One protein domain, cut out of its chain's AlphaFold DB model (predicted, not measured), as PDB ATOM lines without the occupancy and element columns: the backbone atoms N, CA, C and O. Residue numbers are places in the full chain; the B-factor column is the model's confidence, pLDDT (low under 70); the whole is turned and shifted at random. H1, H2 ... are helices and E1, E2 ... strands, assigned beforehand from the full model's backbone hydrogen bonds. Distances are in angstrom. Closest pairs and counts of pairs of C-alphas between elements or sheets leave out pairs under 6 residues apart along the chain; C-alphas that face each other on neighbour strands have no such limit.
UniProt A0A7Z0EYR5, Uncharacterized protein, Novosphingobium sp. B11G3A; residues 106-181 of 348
ATOM      1  N   ALA A 106     207.462 261.385 323.339       69.06
ATOM      2  CA  ALA A 106     208.665 262.137 323.692       69.06
ATOM      3  C   ALA A 106     209.861 261.203 323.980       69.06
ATOM      4  O   ALA A 106     209.661 260.183 324.643       69.06
ATOM      5  N   PRO A 107     211.103 261.555 323.582       65.06
ATOM      6  CA  PRO A 107     212.272 260.678 323.718       65.06
ATOM      7  C   PRO A 107     212.497 260.133 325.136       65.06
ATOM      8  O   PRO A 107     212.695 258.937 325.305       65.06
ATOM      9  N   ALA A 108     212.379 260.974 326.170       63.22
ATOM     10  CA  ALA A 108     212.526 260.536 327.561       63.22
ATOM     11  C   ALA A 108     211.432 259.530 327.974       63.22
ATOM     12  O   ALA A 108     211.728 258.441 328.455       63.22
ATOM     13  N   ARG A 109     210.162 259.841 327.674       70.00
ATOM     14  CA  ARG A 109     209.022 258.955 327.972       70.00
ATOM     15  C   ARG A 109     209.038 257.663 327.146       70.00
ATOM     16  O   ARG A 109     208.442 256.667 327.556       70.00
ATOM     17  N   ARG A 110     209.687 257.674 325.979       75.75
ATOM     18  CA  ARG A 110     209.904 256.494 325.137       75.75
ATOM     19  C   ARG A 110     210.863 255.521 325.811       75.75
ATOM     20  O   ARG A 110     210.532 254.345 325.921       75.75
ATOM     21  N   LEU A 111     212.003 256.019 326.289       76.69
ATOM     22  CA  LEU A 111     213.002 255.211 326.991       76.69
ATOM     23  C   LEU A 111     212.440 254.636 328.293       76.69
ATOM     24  O   LEU A 111     212.595 253.445 328.548       76.69
ATOM     25  N   ASP A 112     211.711 255.446 329.064       83.00
ATOM     26  CA  ASP A 112     211.066 254.988 330.298       83.00
ATOM     27  C   ASP A 112     210.007 253.912 330.022       83.00
ATOM     28  O   ASP A 112     209.952 252.894 330.714       83.00
ATOM     29  N   GLY A 113     209.187 254.109 328.984       84.19
ATOM     30  CA  GLY A 113     208.176 253.141 328.559       84.19
ATOM     31  C   GLY A 113     208.784 251.825 328.073       84.19
ATOM     32  O   GLY A 113     208.304 250.756 328.440       84.19
ATOM     33  N   GLU A 114     209.873 251.884 327.306       86.75
ATOM     34  CA  GLU A 114     210.584 250.701 326.814       86.75
ATOM     35  C   GLU A 114     211.292 249.948 327.949       86.75
ATOM     36  O   GLU A 114     211.172 248.728 328.061       86.75
ATOM     37  N   ALA A 115     211.973 250.660 328.850       87.50
ATOM     38  CA  ALA A 115     212.586 250.058 330.030       87.50
ATOM     39  C   ALA A 115     211.532 249.424 330.953       87.50
ATOM     40  O   ALA A 115     211.752 248.341 331.503       87.50
ATOM     41  N   LYS A 116     210.370 250.075 331.109       87.62
ATOM     42  CA  LYS A 116     209.220 249.515 331.825       87.62
ATOM     43  C   LYS A 116     208.713 248.250 331.137       87.62
ATOM     44  O   LYS A 116     208.585 247.239 331.813       87.62
ATOM     45  N   TRP A 117     208.489 248.279 329.823       88.38
ATOM     46  CA  TRP A 117     208.048 247.114 329.050       88.38
ATOM     47  C   TRP A 117     208.957 245.905 329.277       88.38
ATOM     48  O   TRP A 117     208.482 244.865 329.718       88.38
ATOM     49  N   ARG A 118     210.271 246.065 329.075       89.75
ATOM     50  CA  ARG A 118     211.238 244.967 329.236       89.75
ATOM     51  C   ARG A 118     211.195 244.378 330.646       89.75
ATOM     52  O   ARG A 118     211.173 243.161 330.804       89.75
ATOM     53  N   ARG A 119     211.138 245.236 331.670       89.69
ATOM     54  CA  ARG A 119     211.038 244.820 333.077       89.69
ATOM     55  C   ARG A 119     209.748 244.048 333.353       89.69
ATOM     56  O   ARG A 119     209.803 242.979 333.952       89.69
ATOM     57  N   GLU A 120     208.611 244.584 332.918       88.88
ATOM     58  CA  GLU A 120     207.291 243.976 333.110       88.88
ATOM     59  C   GLU A 120     207.180 242.635 332.376       88.88
ATOM     60  O   GLU A 120     206.642 241.687 332.935       88.88
ATOM     61  N   THR A 121     207.746 242.513 331.168       89.69
ATOM     62  CA  THR A 121     207.795 241.247 330.420       89.69
ATOM     63  C   THR A 121     208.604 240.182 331.158       89.69
ATOM     64  O   THR A 121     208.124 239.069 331.352       89.69
ATOM     65  N   VAL A 122     209.815 240.504 331.622       91.88
ATOM     66  CA  VAL A 122     210.637 239.544 332.383       91.88
ATOM     67  C   VAL A 122     209.945 239.152 333.692       91.88
ATOM     68  O   VAL A 122     209.929 237.979 334.077       91.88
ATOM     69  N   TRP A 123     209.329 240.117 334.374       91.56
ATOM     70  CA  TRP A 123     208.592 239.862 335.607       91.56
ATOM     71  C   TRP A 123     207.354 238.984 335.380       91.56
ATOM     72  O   TRP A 123     207.144 238.023 336.125       91.56
ATOM     73  N   SER A 124     206.558 239.254 334.341       91.06
ATOM     74  CA  SER A 124     205.351 238.480 334.030       91.06
ATOM     75  C   SER A 124     205.684 237.039 333.652       91.06
ATOM     76  O   SER A 124     205.044 236.112 334.155       91.06
ATOM     77  N   LEU A 125     206.732 236.839 332.847       92.31
ATOM     78  CA  LEU A 125     207.249 235.521 332.493       92.31
ATOM     79  C   LEU A 125     207.698 234.746 333.739       92.31
ATOM     80  O   LEU A 125     207.289 233.603 333.941       92.31
ATOM     81  N   SER A 126     208.455 235.393 334.629       93.75
ATOM     82  CA  SER A 126     208.925 234.778 335.879       93.75
ATOM     83  C   SER A 126     207.760 234.359 336.785       93.75
ATOM     84  O   SER A 126     207.749 233.250 337.321       93.75
ATOM     85  N   ARG A 127     206.723 235.200 336.910       93.50
ATOM     86  CA  ARG A 127     205.506 234.864 337.670       93.50
ATOM     87  C   ARG A 127     204.699 233.737 337.030       93.50
ATOM     88  O   ARG A 127     204.093 232.942 337.749       93.50
ATOM     89  N   ALA A 128     204.659 233.668 335.701       92.62
ATOM     90  CA  ALA A 128     204.002 232.576 334.992       92.62
ATOM     91  C   ALA A 128     204.699 231.237 335.282       92.62
ATOM     92  O   ALA A 128     204.025 230.262 335.616       92.62
ATOM     93  N   VAL A 129     206.037 231.216 335.258       95.06
ATOM     94  CA  VAL A 129     206.843 230.055 335.666       95.06
ATOM     95  C   VAL A 129     206.533 229.667 337.108       95.06
ATOM     96  O   VAL A 129     206.182 228.520 337.365       95.06
ATOM     97  N   GLU A 130     206.581 230.614 338.045       95.38
ATOM     98  CA  GLU A 130     206.300 230.349 339.459       95.38
ATOM     99  C   GLU A 130     204.898 229.756 339.670       95.38
ATOM    100  O   GLU A 130     204.730 228.790 340.417       95.38
ATOM    101  N   LYS A 131     203.883 230.291 338.978       94.75
ATOM    102  CA  LYS A 131     202.507 229.776 339.028       94.75
ATOM    103  C   LYS A 131     202.426 228.322 338.551       94.75
ATOM    104  O   LYS A 131     201.760 227.515 339.199       94.75
ATOM    105  N   LEU A 132     203.089 227.989 337.445       94.81
ATOM    106  CA  LEU A 132     203.097 226.634 336.885       94.81
ATOM    107  C   LEU A 132     203.889 225.654 337.761       94.81
ATOM    108  O   LEU A 132     203.421 224.547 338.022       94.81
ATOM    109  N   VAL A 133     205.040 226.080 338.285       96.38
ATOM    110  CA  VAL A 133     205.848 225.284 339.220       96.38
ATOM    111  C   VAL A 133     205.057 224.977 340.492       96.38
ATOM    112  O   VAL A 133     205.030 223.829 340.932       96.38
ATOM    113  N   ARG A 134     204.333 225.962 341.040       95.00
ATOM    114  CA  ARG A 134     203.451 225.768 342.206       95.00
ATOM    115  C   ARG A 134     202.306 224.791 341.948       95.00
ATOM    116  O   ARG A 134     201.893 224.103 342.877       95.00
ATOM    117  N   ALA A 135     201.782 224.727 340.723       94.88
ATOM    118  CA  ALA A 135     200.744 223.759 340.371       94.88
ATOM    119  C   ALA A 135     201.277 222.313 340.390       94.88
ATOM    120  O   ALA A 135     200.530 221.385 340.704       94.88
ATOM    121  N   GLY A 136     202.564 222.117 340.080       93.06
ATOM    122  CA  GLY A 136     203.292 220.860 340.283       93.06
ATOM    123  C   GLY A 136     202.861 219.691 339.388       93.06
ATOM    124  O   GLY A 136     203.370 218.581 339.545       93.06
ATOM    125  N   ARG A 137     201.931 219.890 338.442       93.06
ATOM    126  CA  ARG A 137     201.564 218.844 337.476       93.06
ATOM    127  C   ARG A 137     202.672 218.713 336.438       93.06
ATOM    128  O   ARG A 137     203.225 219.705 335.982       93.06
ATOM    129  N   LEU A 138     202.944 217.487 335.991       93.31
ATOM    130  CA  LEU A 138     204.015 217.214 335.024       93.31
ATOM    131  C   LEU A 138     203.897 218.044 333.732       93.31
ATOM    132  O   LEU A 138     204.908 218.481 333.188       93.31
ATOM    133  N   ILE A 139     202.672 218.257 333.242       92.75
ATOM    134  CA  ILE A 139     202.424 219.089 332.058       92.75
ATOM    135  C   ILE A 139     202.753 220.565 332.324       92.75
ATOM    136  O   ILE A 139     203.457 221.175 331.525       92.75
ATOM    137  N   ASP A 140     202.346 221.095 333.481       93.38
ATOM    138  CA  ASP A 140     202.608 222.482 333.878       93.38
ATOM    139  C   ASP A 140     204.110 222.717 334.080       93.38
ATOM    140  O   ASP A 140     204.640 223.731 333.645       93.38
ATOM    141  N   LEU A 141     204.824 221.759 334.681       96.19
ATOM    142  CA  LEU A 141     206.275 221.838 334.871       96.19
ATOM    143  C   LEU A 141     207.027 221.869 333.530       96.19
ATOM    144  O   LEU A 141     207.968 222.641 333.357       96.19
ATOM    145  N   ARG A 142     206.593 221.070 332.546       94.56
ATOM    146  CA  ARG A 142     207.154 221.115 331.184       94.56
ATOM    147  C   ARG A 142     206.844 222.437 330.485       94.56
ATOM    148  O   ARG A 142     207.722 222.994 329.831       94.56
ATOM    149  N   GLN A 143     205.634 222.963 330.658       91.94
ATOM    150  CA  GLN A 143     205.274 224.286 330.150       91.94
ATOM    151  C   GLN A 143     206.128 225.386 330.800       91.94
ATOM    152  O   GLN A 143     206.623 226.269 330.102       91.94
ATOM    153  N   ALA A 144     206.378 225.297 332.110       95.44
ATOM    154  CA  ALA A 144     207.246 226.217 332.838       95.44
ATOM    155  C   ALA A 144     208.675 226.220 332.270       95.44
ATOM    156  O   ALA A 144     209.249 227.288 332.083       95.44
ATOM    157  N   MET A 145     209.220 225.049 331.913       96.75
ATOM    158  CA  MET A 145     210.522 224.941 331.237       96.75
ATOM    159  C   MET A 145     210.549 225.640 329.875       96.75
ATOM    160  O   MET A 145     211.543 226.286 329.542       96.75
ATOM    161  N   GLY A 146     209.466 225.545 329.097       92.81
ATOM    162  CA  GLY A 146     209.332 226.271 327.833       92.81
ATOM    163  C   GLY A 146     209.347 227.787 328.044       92.81
ATOM    164  O   GLY A 146     210.119 228.495 327.401       92.81
ATOM    165  N   ILE A 147     208.564 228.287 329.006       93.12
ATOM    166  CA  ILE A 147     208.533 229.719 329.347       93.12
ATOM    167  C   ILE A 147     209.896 230.189 329.872       93.12
ATOM    168  O   ILE A 147     210.348 231.268 329.493       93.12
ATOM    169  N   LEU A 148     210.591 229.387 330.686       95.75
ATOM    170  CA  LEU A 148     211.952 229.688 331.145       95.75
ATOM    171  C   LEU A 148     212.934 229.836 329.978       95.75
ATOM    172  O   LEU A 148     213.747 230.756 329.995       95.75
ATOM    173  N   ALA A 149     212.844 228.982 328.955       93.88
ATOM    174  CA  ALA A 149     213.689 229.095 327.767       93.88
ATOM    175  C   ALA A 149     213.442 230.413 327.011       93.88
ATOM    176  O   ALA A 149     214.399 231.098 326.652       93.88
ATOM    177  N   TYR A 150     212.176 230.814 326.836       90.81
ATOM    178  CA  TYR A 150     211.835 232.121 326.257       90.81
ATOM    179  C   TYR A 150     212.313 233.289 327.124       90.81
ATOM    180  O   TYR A 150     212.819 234.279 326.599       90.81
ATOM    181  N   SER A 151     212.193 233.166 328.446       93.44
ATOM    182  CA  SER A 151     212.623 234.195 329.402       93.44
ATOM    183  C   SER A 151     214.133 234.407 329.358       93.44
ATOM    184  O   SER A 151     214.597 235.543 329.308       93.44
ATOM    185  N   ASP A 152     214.897 233.316 329.310       95.25
ATOM    186  CA  ASP A 152     216.354 233.341 329.179       95.25
ATOM    187  C   ASP A 152     216.783 233.941 327.830       95.25
ATOM    188  O   ASP A 152     217.646 234.819 327.780       95.25
ATOM    189  N   ALA A 153     216.126 233.554 326.731       93.00
ATOM    190  CA  ALA A 153     216.377 234.141 325.416       93.00
ATOM    191  C   ALA A 153     216.084 235.652 325.397       93.00
ATOM    192  O   ALA A 153     216.913 236.432 324.922       93.00
ATOM    193  N   PHE A 154     214.953 236.086 325.961       91.81
ATOM    194  CA  PHE A 154     214.600 237.503 326.083       91.81
ATOM    195  C   PHE A 154     215.635 238.270 326.919       91.81
ATOM    196  O   PHE A 154     216.101 239.337 326.514       91.81
ATOM    197  N   GLN A 155     216.044 237.707 328.059       93.81
ATOM    198  CA  GLN A 155     217.044 238.297 328.946       93.81
ATOM    199  C   GLN A 155     218.418 238.440 328.283       93.81
ATOM    200  O   GLN A 155     219.123 239.407 328.551       93.81
ATOM    201  N   LYS A 156     218.802 237.510 327.406       92.81
ATOM    202  CA  LYS A 156     220.087 237.556 326.691       92.81
ATOM    203  C   LYS A 156     220.072 238.492 325.488       92.81
ATOM    204  O   LYS A 156     221.075 239.141 325.207       92.81
ATOM    205  N   THR A 157     218.959 238.542 324.760       90.81
ATOM    206  CA  THR A 157     218.900 239.196 323.441       90.81
ATOM    207  C   THR A 157     218.288 240.586 323.469       90.81
ATOM    208  O   THR A 157     218.693 241.441 322.690       90.81
ATOM    209  N   LEU A 158     217.312 240.827 324.344       89.81
ATOM    210  CA  LEU A 158     216.513 242.047 324.335       89.81
ATOM    211  C   LEU A 158     216.722 242.872 325.592       89.81
ATOM    212  O   LEU A 158     216.857 244.086 325.505       89.81
ATOM    213  N   LEU A 159     216.755 242.254 326.765       91.44
ATOM    214  CA  LEU A 159     216.887 242.997 328.015       91.44
ATOM    215  C   LEU A 159     218.129 243.920 328.089       91.44
ATOM    216  O   LEU A 159     217.971 245.035 328.594       91.44
ATOM    217  N   PRO A 160     219.316 243.546 327.556       92.56
ATOM    218  CA  PRO A 160     220.521 244.370 327.637       92.56
ATOM    219  C   PRO A 160     220.524 245.586 326.718       92.56
ATOM    220  O   PRO A 160     221.416 246.416 326.843       92.56
ATOM    221  N   TYR A 161     219.566 245.699 325.797       91.06
ATOM    222  CA  TYR A 161     219.577 246.722 324.758       91.06
ATOM    223  C   TYR A 161     218.350 247.622 324.868       91.06
ATOM    224  O   TYR A 161     217.224 247.146 325.005       91.06
ATOM    225  N   ILE A 162     218.562 248.929 324.782       90.12
ATOM    226  CA  ILE A 162     217.517 249.953 324.669       90.12
ATOM    227  C   ILE A 162     217.722 250.712 323.365       90.12
ATOM    228  O   ILE A 162     218.837 250.783 322.858       90.12
ATOM    229  N   ARG A 163     216.666 251.274 322.785       87.19
ATOM    230  CA  ARG A 163     216.840 252.124 321.601       87.19
ATOM    231  C   ARG A 163     217.549 253.425 321.956       87.19
ATOM    232  O   ARG A 163     217.309 253.980 323.025       87.19
ATOM    233  N   GLY A 164     218.380 253.916 321.042       86.19
ATOM    234  CA  GLY A 164     219.062 255.194 321.207       86.19
ATOM    235  C   GLY A 164     218.074 256.356 321.283       86.19
ATOM    236  O   GLY A 164     217.015 256.347 320.643       86.19
ATOM    237  N   LYS A 165     218.418 257.376 322.076       83.44
ATOM    238  CA  LYS A 165     217.567 258.564 322.270       83.44
ATOM    239  C   LYS A 165     217.354 259.325 320.959       83.44
ATOM    240  O   LYS A 165     216.231 259.748 320.674       83.44
ATOM    241  N   ASP A 166     218.426 259.454 320.181       83.38
ATOM    242  CA  ASP A 166     218.470 260.277 318.969       83.38
ATOM    243  C   ASP A 166     218.210 259.455 317.698       83.38
ATOM    244  O   ASP A 166     217.659 259.967 316.726       83.38
ATOM    245  N   ASN A 167     218.523 258.154 317.721       82.75
ATOM    246  CA  ASN A 167     218.251 257.230 316.624       82.75
ATOM    247  C   ASN A 167     217.430 256.016 317.108       82.75
ATOM    248  O   ASN A 167     217.997 255.069 317.652       82.75
ATOM    249  N   PRO A 168     216.108 255.975 316.843       76.31
ATOM    250  CA  PRO A 168     215.228 254.875 317.257       76.31
ATOM    251  C   PRO A 168     215.501 253.529 316.568       76.31
ATOM    252  O   PRO A 168     214.861 252.529 316.919       76.31
ATOM    253  N   LEU A 169     216.361 253.523 315.546       80.69
ATOM    254  CA  LEU A 169     216.833 252.327 314.848       80.69
ATOM    255  C   LEU A 169     218.148 251.804 315.437       80.69
ATOM    256  O   LEU A 169     218.479 250.639 315.231       80.69
ATOM    257  N   ALA A 170     218.886 252.645 316.165       87.00
ATOM    258  CA  ALA A 170     220.083 252.232 316.879       87.00
ATOM    259  C   ALA A 170     219.707 251.598 318.222       87.00
ATOM    260  O   ALA A 170     218.764 252.031 318.890       87.00
ATOM    261  N   PHE A 171     220.470 250.584 318.618       89.75
ATOM    262  CA  PHE A 171     220.379 249.954 319.929       89.75
ATOM    263  C   PHE A 171     221.641 250.271 320.728       89.75
ATOM    264  O   PHE A 171     222.755 250.134 320.227       89.75
ATOM    265  N   GLU A 172     221.451 250.677 321.973       92.50
ATOM    266  CA  GLU A 172     222.486 251.025 322.936       92.50
ATOM    267  C   GLU A 172     222.417 250.069 324.129       92.50
ATOM    268  O   GLU A 172     221.353 249.543 324.472       92.50
ATOM    269  N   LEU A 173     223.560 249.833 324.774       91.56
ATOM    270  CA  LEU A 173     223.623 248.973 325.949       91.56
ATOM    271  C   LEU A 173     222.922 249.656 327.135       91.56
ATOM    272  O   LEU A 173     223.272 250.763 327.541       91.56
ATOM    273  N   ASN A 174     221.951 248.975 327.731       88.19
ATOM    274  CA  ASN A 174     221.297 249.416 328.950       88.19
ATOM    275  C   ASN A 174     222.159 249.052 330.165       88.19
ATOM    276  O   ASN A 174     222.201 247.901 330.591       88.19
ATOM    277  N   GLY A 175     222.813 250.042 330.771       82.25
ATOM    278  CA  GLY A 175     223.633 249.832 331.970       82.25
ATOM    279  C   GLY A 175     222.849 249.481 333.246       82.25
ATOM    280  O   GLY A 175     223.460 249.142 334.254       82.25
ATOM    281  N   LYS A 176     221.509 249.563 333.241       83.19
ATOM    282  CA  LYS A 176     220.645 249.343 334.419       83.19
ATOM    283  C   LYS A 176     219.707 248.153 334.218       83.19
ATOM    284  O   LYS A 176     218.482 248.290 334.264       83.19
ATOM    285  N   VAL A 177     220.284 246.983 333.973       82.88
ATOM    286  CA  VAL A 177     219.524 245.758 333.708       82.88
ATOM    287  C   VAL A 177     219.448 244.895 334.958       82.88
ATOM    288  O   VAL A 177     220.464 244.477 335.502       82.88
ATOM    289  N   TYR A 178     218.220 244.600 335.384       85.44
ATOM    290  CA  TYR A 178     217.946 243.603 336.413       85.44
ATOM    291  C   TYR A 178     217.653 242.274 335.723       85.44
ATOM    292  O   TYR A 178     216.627 242.138 335.059       85.44
ATOM    293  N   ALA A 179     218.572 241.326 335.859       89.56
ATOM    294  CA  ALA A 179     218.457 239.977 335.322       89.56
ATOM    295  C   ALA A 179     218.072 238.995 336.438       89.56
ATOM    296  O   ALA A 179     218.502 239.150 337.581       89.56
ATOM    297  N   TYR A 180     217.279 237.981 336.103       92.69
ATOM    298  CA  TYR A 180     216.990 236.865 337.000       92.69
ATOM    299  C   TYR A 180     217.977 235.724 336.758       92.69
ATOM    300  O   TYR A 180     218.370 235.455 335.619       92.69
ATOM    301  N   ASP A 181     218.342 235.015 337.825       94.31
ATOM    302  CA  ASP A 181     219.074 233.756 337.710       94.31
ATOM    303  C   ASP A 181     218.111 232.617 337.345       94.31
ATOM    304  O   ASP A 181     217.563 231.905 338.193       94.31
TER     305      ASP A 181
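What this domain is: This is residues 106 to 181 of the 348 residues of an uncharacterized protein of Novosphingobium sp. B11G3A (UniProt A0A7Z0EYR5). A long helical hairpin makes a rod: H1 runs along most of its length, and the shorter H2 folds back beside the later part of H1. Beyond the end of H2 a small two-stranded hairpin, E1 and E2, continues the returning side, with E1 beside the earlier part of H1, and the last residues, 174 to 181, fold back in the direction of the helical turn. The printed part has 76 residues with two named helices and two named strands, in the order H1, H2, E1, E2; the sheet has the order E1 - E2 and is antiparallel, and the class is mostly helix. The whole is loose, with a radius of gyration of the C-alphas of 14.9 A, and spans 48 by 19 by 18 A.

Where its parts are: H1 is residues 107 to 135, 42.1 A from first to last C-alpha; it begins at C-alpha 107 at (212.272, 260.678, 323.718) and ends at C-alpha 135 at (200.744, 223.759, 340.371). H2 is residues 138 to 157 and measures 29.0 A. E1 is residues 161 to 163, 6.8 A long. E2 is residues 171 to 173, 6.9 A long, and ends at C-alpha 173 at (223.623, 248.973, 325.949).

How they stand to each other: H1 and H2 form a helical hairpin and touch, H1 with residues 122 to 133 alone. Their closest C-alphas are those of Val 129 and Ala 144, 4.8 A apart. Their lines stand at a shallow tilt of 23 degrees, and they run opposite ways. In both H1 and H2 every O i to N i+4 pair is within hydrogen-bond range. The closest C-alphas of H1 and E1 are those of Ala 115 and Ile 162, 7.3 A apart. E1 and E2 form a hairpin of antiparallel strands, with 135 degrees between their directions. Among the C-alphas that face each other are 163 and 171, 4.5 A apart. N 162 and O 172 are within hydrogen-bond range at 2.9 A, and N 172 and O 162 at 2.8 A. E2 is apart from H1 and from H2.

The domain as a whole: The two C-alphas farthest apart are those of Arg 137 and Asp 166, at 48.4 A, while the first and last printed C-alphas, of Ala 106 and Asp 181, are 33.3 A apart. The printed part has no cut. The links from H1 to H2 and from H2 to E1 are tight, the link from E1 to E2 is short, and no link is long. The mean pLDDT of the printed part is 88.9, and residues 106 to 108 are under 70.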